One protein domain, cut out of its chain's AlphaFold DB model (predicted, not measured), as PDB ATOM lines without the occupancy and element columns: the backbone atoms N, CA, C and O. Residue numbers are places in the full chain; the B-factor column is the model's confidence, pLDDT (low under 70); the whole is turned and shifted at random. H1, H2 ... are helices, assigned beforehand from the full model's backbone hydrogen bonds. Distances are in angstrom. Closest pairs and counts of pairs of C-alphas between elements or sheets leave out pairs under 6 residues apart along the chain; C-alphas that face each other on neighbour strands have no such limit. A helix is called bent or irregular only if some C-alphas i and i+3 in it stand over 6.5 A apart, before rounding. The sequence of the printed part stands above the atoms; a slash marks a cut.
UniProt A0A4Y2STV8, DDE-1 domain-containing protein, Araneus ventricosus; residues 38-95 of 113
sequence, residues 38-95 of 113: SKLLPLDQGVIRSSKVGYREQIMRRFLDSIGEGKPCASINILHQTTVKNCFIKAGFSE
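Overview. This is residues 38 to 95 of the 113 residues of the protein "DDE-1 domain-containing protein" of Araneus ventricosus (UniProt A0A4Y2STV8). A lopsided helical hairpin makes a loose rod: the long helix H1 gives the length, and the short helix H2 packs beside its first end. The long link, residues 70 to 80, leads back from the far end of H1. The printed part has 58 residues, with H1 then H2, no named strand, class all helix; the radius of gyration of the C-alphas is 14.9 A, and the spans are 46 by 17 by 10 A.

Along the chain. Find C-alpha 43 at (13.836, -1.333, -53.525); from there H1, residues 43 to 69, runs 36.2 A. It is irregular: C-alphas 45 and 48 are 7.9 A apart. H2, residues 81 to 90, runs 14.3 A to C-alpha 90 at (11.361, -11.722, -55.434).

Arrangement. Look at residues 43 to 50, with which alone H1 touches H2; the closest C-alphas, of Gln 45 and Cys 87, are 5.8 A apart. This hairpin has a shallow tilt of 25 degrees, opposite ways. Each O i to N i+4 pair is within hydrogen-bond range in H2, and 21 of 23 in H1.

Size, cuts and confidence. The C-alphas farthest apart, of Gly 70 and Glu 95, stand 45.9 A apart. The printed part has no cut. Residue 38 and residues 69 to 74 have pLDDT under 70.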
ATOM      1  N   SER A  38      10.764  -2.197 -62.426       66.62
ATOM      2  CA  SER A  38      10.646  -2.212 -60.956       66.62
ATOM      3  C   SER A  38      10.686  -3.613 -60.326       66.62
ATOM      4  O   SER A  38      11.000  -3.757 -59.149       66.62
ATOM      5  N   LYS A  39      10.420  -4.659 -61.120       72.62
ATOM      6  CA  LYS A  39      10.493  -6.071 -60.735       72.62
ATOM      7  C   LYS A  39      11.883  -6.556 -60.332       72.62
ATOM      8  O   LYS A  39      11.986  -7.436 -59.481       72.62
ATOM      9  N   LEU A  40      12.930  -6.018 -60.955       75.19
ATOM     10  CA  LEU A  40      14.312  -6.473 -60.770       75.19
ATOM     11  C   LEU A  40      15.058  -5.672 -59.701       75.19
ATOM     12  O   LEU A  40      16.161  -6.038 -59.319       75.19
ATOM     13  N   LEU A  41      14.475  -4.580 -59.212       81.81
ATOM     14  CA  LEU A  41      15.071  -3.732 -58.191       81.81
ATOM     15  C   LEU A  41      14.408  -4.035 -56.850       81.81
ATOM     16  O   LEU A  41      13.244  -3.693 -56.684       81.81
ATOM     17  N   PRO A  42      15.098  -4.630 -55.856       82.88
ATOM     18  CA  PRO A  42      14.486  -4.970 -54.567       82.88
ATOM     19  C   PRO A  42      13.807  -3.772 -53.887       82.88
ATOM     20  O   PRO A  42      12.768  -3.921 -53.240       82.88
ATOM     21  N   LEU A  43      14.383  -2.578 -54.057       86.44
ATOM     22  CA  LEU A  43      13.836  -1.333 -53.525       86.44
ATOM     23  C   LEU A  43      12.478  -0.990 -54.152       86.44
ATOM     24  O   LEU A  43      11.515  -0.727 -53.420       86.44
ATOM     25  N   ASP A  44      12.385  -1.089 -55.476       83.88
ATOM     26  CA  ASP A  44      11.163  -0.829 -56.242       83.88
ATOM     27  C   ASP A  44      10.157  -1.986 -56.171       83.88
ATOM     28  O   ASP A  44       8.947  -1.764 -56.236       83.88
ATOM     29  N   GLN A  45      10.634  -3.208 -55.927       77.19
ATOM     30  CA  GLN A  45       9.833  -4.430 -55.826       77.19
ATOM     31  C   GLN A  45       8.971  -4.478 -54.557       77.19
ATOM     32  O   GLN A  45       8.110  -5.348 -54.403       77.19
ATOM     33  N   GLY A  46       9.165  -3.538 -53.629       83.62
ATOM     34  CA  GLY A  46       8.223  -3.334 -52.534       83.62
ATOM     35  C   GLY A  46       8.798  -2.735 -51.263       83.62
ATOM     36  O   GLY A  46       8.002  -2.359 -50.404       83.62
ATOM     37  N   VAL A  47      10.119  -2.592 -51.111       89.12
ATOM     38  CA  VAL A  47      10.692  -1.995 -49.889       89.12
ATOM     39  C   VAL A  47      10.252  -0.539 -49.750       89.12
ATOM     40  O   VAL A  47       9.752  -0.152 -48.693       89.12
ATOM     41  N   ILE A  48      10.329   0.256 -50.821       88.69
ATOM     42  CA  ILE A  48       9.884   1.657 -50.792       88.69
ATOM     43  C   ILE A  48       8.375   1.729 -50.540       88.69
ATOM     44  O   ILE A  48       7.912   2.510 -49.707       88.69
ATOM     45  N   ARG A  49       7.591   0.899 -51.240       89.31
ATOM     46  CA  ARG A  49       6.127   0.886 -51.109       89.31
ATOM     47  C   ARG A  49       5.687   0.503 -49.697       89.31
ATOM     48  O   ARG A  49       4.888   1.221 -49.105       89.31
ATOM     49  N   SER A  50       6.195  -0.606 -49.171       89.00
ATOM     50  CA  SER A  50       5.873  -1.086 -47.823       89.00
ATOM     51  C   SER A  50       6.275  -0.076 -46.760       89.00
ATOM     52  O   SER A  50       5.476   0.209 -45.875       89.00
ATOM     53  N   SER A  51       7.443   0.552 -46.915       89.25
ATOM     54  CA  SER A  51       7.880   1.598 -45.999       89.25
ATOM     55  C   SER A  51       6.937   2.803 -46.035       89.25
ATOM     56  O   SER A  51       6.477   3.272 -45.000       89.25
ATOM     57  N   LYS A  52       6.551   3.279 -47.225       90.19
ATOM     58  CA  LYS A  52       5.584   4.384 -47.350       90.19
ATOM     59  C   LYS A  52       4.234   4.053 -46.706       90.19
ATOM     60  O   LYS A  52       3.639   4.926 -46.081       90.19
ATOM     61  N   VAL A  53       3.753   2.818 -46.853       90.12
ATOM     62  CA  VAL A  53       2.496   2.365 -46.237       90.12
ATOM     63  C   VAL A  53       2.626   2.301 -44.715       90.12
ATOM     64  O   VAL A  53       1.830   2.932 -44.026       90.12
ATOM     65  N   GLY A  54       3.658   1.629 -44.194       88.75
ATOM     66  CA  GLY A  54       3.881   1.498 -42.751       88.75
ATOM     67  C   GLY A  54       4.105   2.842 -42.056       88.75
ATOM     68  O   GLY A  54       3.610   3.062 -40.955       88.75
ATOM     69  N   TYR A  55       4.780   3.780 -42.725       90.06
ATOM     70  CA  TYR A  55       4.930   5.153 -42.245       90.06
ATOM     71  C   TYR A  55       3.588   5.873 -42.113       90.06
ATOM     72  O   TYR A  55       3.296   6.443 -41.064       90.06
ATOM     73  N   ARG A  56       2.759   5.830 -43.166       90.06
ATOM     74  CA  ARG A  56       1.437   6.473 -43.167       90.06
ATOM     75  C   ARG A  56       0.546   5.898 -42.075       90.06
ATOM     76  O   ARG A  56      -0.081   6.659 -41.350       90.06
ATOM     77  N   GLU A  57       0.524   4.577 -41.939       88.69
ATOM     78  CA  GLU A  57      -0.261   3.906 -40.907       88.69
ATOM     79  C   GLU A  57       0.176   4.332 -39.499       88.69
ATOM     80  O   GLU A  57      -0.658   4.719 -38.683       88.69
ATOM     81  N   GLN A  58       1.483   4.328 -39.220       87.00
ATOM     82  CA  GLN A  58       1.994   4.709 -37.903       87.00
ATOM     83  C   GLN A  58       1.777   6.189 -37.586       87.00
ATOM     84  O   GLN A  58       1.473   6.516 -36.442       87.00
ATOM     85  N   ILE A  59       1.879   7.083 -38.571       88.50
ATOM     86  CA  ILE A  59       1.534   8.497 -38.375       88.50
ATOM     87  C   ILE A  59       0.055   8.671 -38.059       88.50
ATOM     88  O   ILE A  59      -0.275   9.432 -37.155       88.50
ATOM     89  N   MET A  60      -0.830   7.973 -38.771       88.50
ATOM     90  CA  MET A  60      -2.267   8.086 -38.524       88.50
ATOM     91  C   MET A  60      -2.636   7.573 -37.133       88.50
ATOM     92  O   MET A  60      -3.360   8.254 -36.413       88.50
ATOM     93  N   ARG A  61      -2.074   6.432 -36.712       86.12
ATOM     94  CA  ARG A  61      -2.240   5.915 -35.342       86.12
ATOM     95  C   ARG A  61      -1.793   6.944 -34.303       86.12
ATOM     96  O   ARG A  61      -2.559   7.285 -33.415       86.12
ATOM     97  N   ARG A  62      -0.615   7.543 -34.491       82.12
ATOM     98  CA  ARG A  62      -0.100   8.587 -33.589       82.12
ATOM     99  C   ARG A  62      -0.965   9.827 -33.531       82.12
ATOM    100  O   ARG A  62      -1.108  10.408 -32.462       82.12
ATOM    101  N   PHE A  63      -1.480  10.272 -34.673       84.81
ATOM    102  CA  PHE A  63      -2.359  11.432 -34.725       84.81
ATOM    103  C   PHE A  63      -3.612  11.192 -33.874       84.81
ATOM    104  O   PHE A  63      -3.969  12.044 -33.067       84.81
ATOM    105  N   LEU A  64      -4.207  10.000 -33.978       85.94
ATOM    106  CA  LEU A  64      -5.341   9.589 -33.149       85.94
ATOM    107  C   LEU A  64      -4.968   9.481 -31.660       85.94
ATOM    108  O   LEU A  64      -5.680  10.029 -30.820       85.94
ATOM    109  N   ASP A  65      -3.830   8.865 -31.331       82.50
ATOM    110  CA  ASP A  65      -3.359   8.723 -29.943       82.50
ATOM    111  C   ASP A  65      -3.058  10.087 -29.293       82.50
ATOM    112  O   ASP A  65      -3.319  10.306 -28.109       82.50
ATOM    113  N   SER A  66      -2.538  11.036 -30.076       76.62
ATOM    114  CA  SER A  66      -2.207  12.390 -29.614       76.62
ATOM    115  C   SER A  66      -3.461  13.206 -29.299       76.62
ATOM    116  O   SER A  66      -3.449  13.990 -28.354       76.62
ATOM    117  N   ILE A  67      -4.544  13.003 -30.059       80.75
ATOM    118  CA  ILE A  67      -5.859  13.597 -29.778       80.75
ATOM    119  C   ILE A  67      -6.437  13.041 -28.468       80.75
ATOM    120  O   ILE A  67      -7.081  13.781 -27.730       80.75
ATOM    121  N   GLY A  68      -6.213  11.755 -28.177       72.62
ATOM    122  CA  GLY A  68      -6.783  11.085 -27.006       72.62
ATOM    123  C   GLY A  68      -6.009  11.274 -25.697       72.62
ATOM    124  O   GLY A  68      -6.635  11.390 -24.648       72.62
ATOM    125  N   GLU A  69      -4.670  11.283 -25.726       68.50
ATOM    126  CA  GLU A  69      -3.872  11.071 -24.502       68.50
ATOM    127  C   GLU A  69      -2.723  12.070 -24.264       68.50
ATOM    128  O   GLU A  69      -2.045  11.975 -23.241       68.50
ATOM    129  N   GLY A  70      -2.462  13.026 -25.167       65.94
ATOM    130  CA  GLY A  70      -1.408  14.044 -24.979       65.94
ATOM    131  C   GLY A  70       0.016  13.485 -24.810       65.94
ATOM    132  O   GLY A  70       0.914  14.189 -24.342       65.94
ATOM    133  N   LYS A  71       0.239  12.211 -25.160       66.06
ATOM    134  CA  LYS A  71       1.511  11.509 -24.955       66.06
ATOM    135  C   LYS A  71       2.551  11.870 -26.025       66.06
ATOM    136  O   LYS A  71       2.207  12.024 -27.198       66.06
ATOM    137  N   PRO A  72       3.843  11.949 -25.655       61.03
ATOM    138  CA  PRO A  72       4.917  12.201 -26.605       61.03
ATOM    139  C   PRO A  72       5.108  11.029 -27.579       61.03
ATOM    140  O   PRO A  72       5.004   9.855 -27.223       61.03
ATOM    141  N   CYS A  73       5.429  11.364 -28.827       61.94
ATOM    142  CA  CYS A  73       5.641  10.396 -29.899       61.94
ATOM    143  C   CYS A  73       6.929   9.577 -29.691       61.94
ATOM    144  O   CYS A  73       8.028  10.127 -29.728       61.94
ATOM    145  N   ALA A  74       6.806   8.250 -29.575       69.00
ATOM    146  CA  ALA A  74       7.943   7.318 -29.612       69.00
ATOM    147  C   ALA A  74       8.635   7.294 -30.999       69.00
ATOM    148  O   ALA A  74       8.199   7.956 -31.939       69.00
ATOM    149  N   SER A  75       9.690   6.506 -31.201       73.38
ATOM    150  CA  SER A  75      10.303   6.314 -32.531       73.38
ATOM    151  C   SER A  75       9.422   5.447 -33.454       73.38
ATOM    152  O   SER A  75       8.704   4.566 -32.987       73.38
ATOM    153  N   ILE A  76       9.400   5.736 -34.765       75.56
ATOM    154  CA  ILE A  76       8.656   4.951 -35.776       75.56
ATOM    155  C   ILE A  76       9.615   3.923 -36.367       75.56
ATOM    156  O   ILE A  76      10.604   4.312 -36.990       75.56
ATOM    157  N   ASN A  77       9.315   2.629 -36.239       78.56
ATOM    158  CA  ASN A  77      10.017   1.607 -37.012       78.56
ATOM    159  C   ASN A  77       9.171   1.192 -38.215       78.56
ATOM    160  O   ASN A  77       8.174   0.490 -38.088       78.56
ATOM    161  N   ILE A  78       9.569   1.662 -39.389       82.31
ATOM    162  CA  ILE A  78       8.826   1.499 -40.641       82.31
ATOM    163  C   ILE A  78       9.278   0.240 -41.395       82.31
ATOM    164  O   ILE A  78       8.550  -0.294 -42.234       82.31
ATOM    165  N   LEU A  79      10.498  -0.227 -41.120       82.88
ATOM    166  CA  LEU A  79      11.164  -1.232 -41.930       82.88
ATOM    167  C   LEU A  79      11.109  -2.598 -41.249       82.88
ATOM    168  O   LEU A  79      11.776  -2.845 -40.247       82.88
ATOM    169  N   HIS A  80      10.358  -3.520 -41.846       85.00
ATOM    170  CA  HIS A  80      10.345  -4.915 -41.422       85.00
ATOM    171  C   HIS A  80      11.397  -5.730 -42.175       85.00
ATOM    172  O   HIS A  80      11.403  -5.784 -43.408       85.00
ATOM    173  N   GLN A  81      12.253  -6.430 -41.427       87.06
ATOM    174  CA  GLN A  81      13.304  -7.286 -41.986       87.06
ATOM    175  C   GLN A  81      12.732  -8.384 -42.902       87.06
ATOM    176  O   GLN A  81      13.322  -8.703 -43.932       87.06
ATOM    177  N   THR A  82      11.550  -8.912 -42.569       89.12
ATOM    178  CA  THR A  82      10.816  -9.890 -43.387       89.12
ATOM    179  C   THR A  82      10.438  -9.324 -44.754       89.12
ATOM    180  O   THR A  82      10.626  -9.990 -45.770       89.12
ATOM    181  N   THR A  83       9.974  -8.074 -44.805       89.31
ATOM    182  CA  THR A  83       9.630  -7.393 -46.056       89.31
ATOM    183  C   THR A  83      10.858  -7.176 -46.926       89.31
ATOM    184  O   THR A  83      10.819  -7.485 -48.114       89.31
ATOM    185  N   VAL A  84      11.966  -6.722 -46.332       89.25
ATOM    186  CA  VAL A  84      13.241  -6.573 -47.047       89.25
ATOM    187  C   VAL A  84      13.677  -7.915 -47.630       89.25
ATOM    188  O   VAL A  84      13.898  -8.009 -48.834       89.25
ATOM    189  N   LYS A  85      13.710  -8.978 -46.817       90.44
ATOM    190  CA  LYS A  85      14.073 -10.329 -47.269       90.44
ATOM    191  C   LYS A  85      13.205 -10.779 -48.450       90.44
ATOM    192  O   LYS A  85      13.737 -11.170 -49.485       90.44
ATOM    193  N   ASN A  86      11.884 -10.654 -48.332       89.94
ATOM    194  CA  ASN A  86      10.941 -11.061 -49.375       89.94
ATOM    195  C   ASN A  86      11.119 -10.272 -50.678       89.94
ATOM    196  O   ASN A  86      11.022 -10.850 -51.759       89.94
ATOM    197  N   CYS A  87      11.394  -8.968 -50.601       89.94
ATOM    198  CA  CYS A  87      11.669  -8.150 -51.782       89.94
ATOM    199  C   CYS A  87      12.964  -8.576 -52.483       89.94
ATOM    200  O   CYS A  87      12.979  -8.674 -53.707       89.94
ATOM    201  N   PHE A  88      14.018  -8.893 -51.726       90.56
ATOM    202  CA  PHE A  88      15.273  -9.400 -52.285       90.56
ATOM    203  C   PHE A  88      15.108 -10.781 -52.931       90.56
ATOM    204  O   PHE A  88      15.636 -10.998 -54.018       90.56
ATOM    205  N   ILE A  89      14.327 -11.682 -52.325       90.88
ATOM    206  CA  ILE A  89      13.998 -12.984 -52.927       90.88
ATOM    207  C   ILE A  89      13.239 -12.794 -54.243       90.88
ATOM    208  O   ILE A  89      13.621 -13.343 -55.272       90.88
ATOM    209  N   LYS A  90      12.186 -11.967 -54.240       88.62
ATOM    210  CA  LYS A  90      11.361 -11.722 -55.434       88.62
ATOM    211  C   LYS A  90      12.121 -11.046 -56.575       88.62
ATOM    212  O   LYS A  90      11.736 -11.224 -57.724       88.62
ATOM    213  N   ALA A  91      13.144 -10.261 -56.257       86.62
ATOM    214  CA  ALA A  91      14.021  -9.631 -57.237       86.62
ATOM    215  C   ALA A  91      15.178 -10.550 -57.689       86.62
ATOM    216  O   ALA A  91      15.985 -10.138 -58.516       86.62
ATOM    217  N   GLY A  92      15.272 -11.780 -57.163       88.81
ATOM    218  CA  GLY A  92      16.284 -12.767 -57.556       88.81
ATOM    219  C   GLY A  92      17.648 -12.608 -56.876       88.81
ATOM    220  O   GLY A  92      18.618 -13.218 -57.309       88.81
ATOM    221  N   PHE A  93      17.745 -11.808 -55.810       87.19
ATOM    222  CA  PHE A  93      18.999 -11.573 -55.075       87.19
ATOM    223  C   PHE A  93      19.226 -12.548 -53.916       87.19
ATOM    224  O   PHE A  93      20.275 -12.514 -53.272       87.19
ATOM    225  N   SER A  94      18.235 -13.374 -53.587       87.69
ATOM    226  CA  SER A  94      18.320 -14.333 -52.493       87.69
ATOM    227  C   SER A  94      17.405 -15.524 -52.753       87.69
ATOM    228  O   SER A  94      16.363 -15.388 -53.391       87.69
ATOM    229  N   GLU A  95      17.782 -16.683 -52.234       86.25
ATOM    230  CA  GLU A  95      16.985 -17.902 -52.316       86.25
ATOM    231  C   GLU A  95      16.186 -18.116 -51.027       86.25
ATOM    232  O   GLU A  95      16.632 -17.792 -49.918       86.25
TER     233      GLU A  95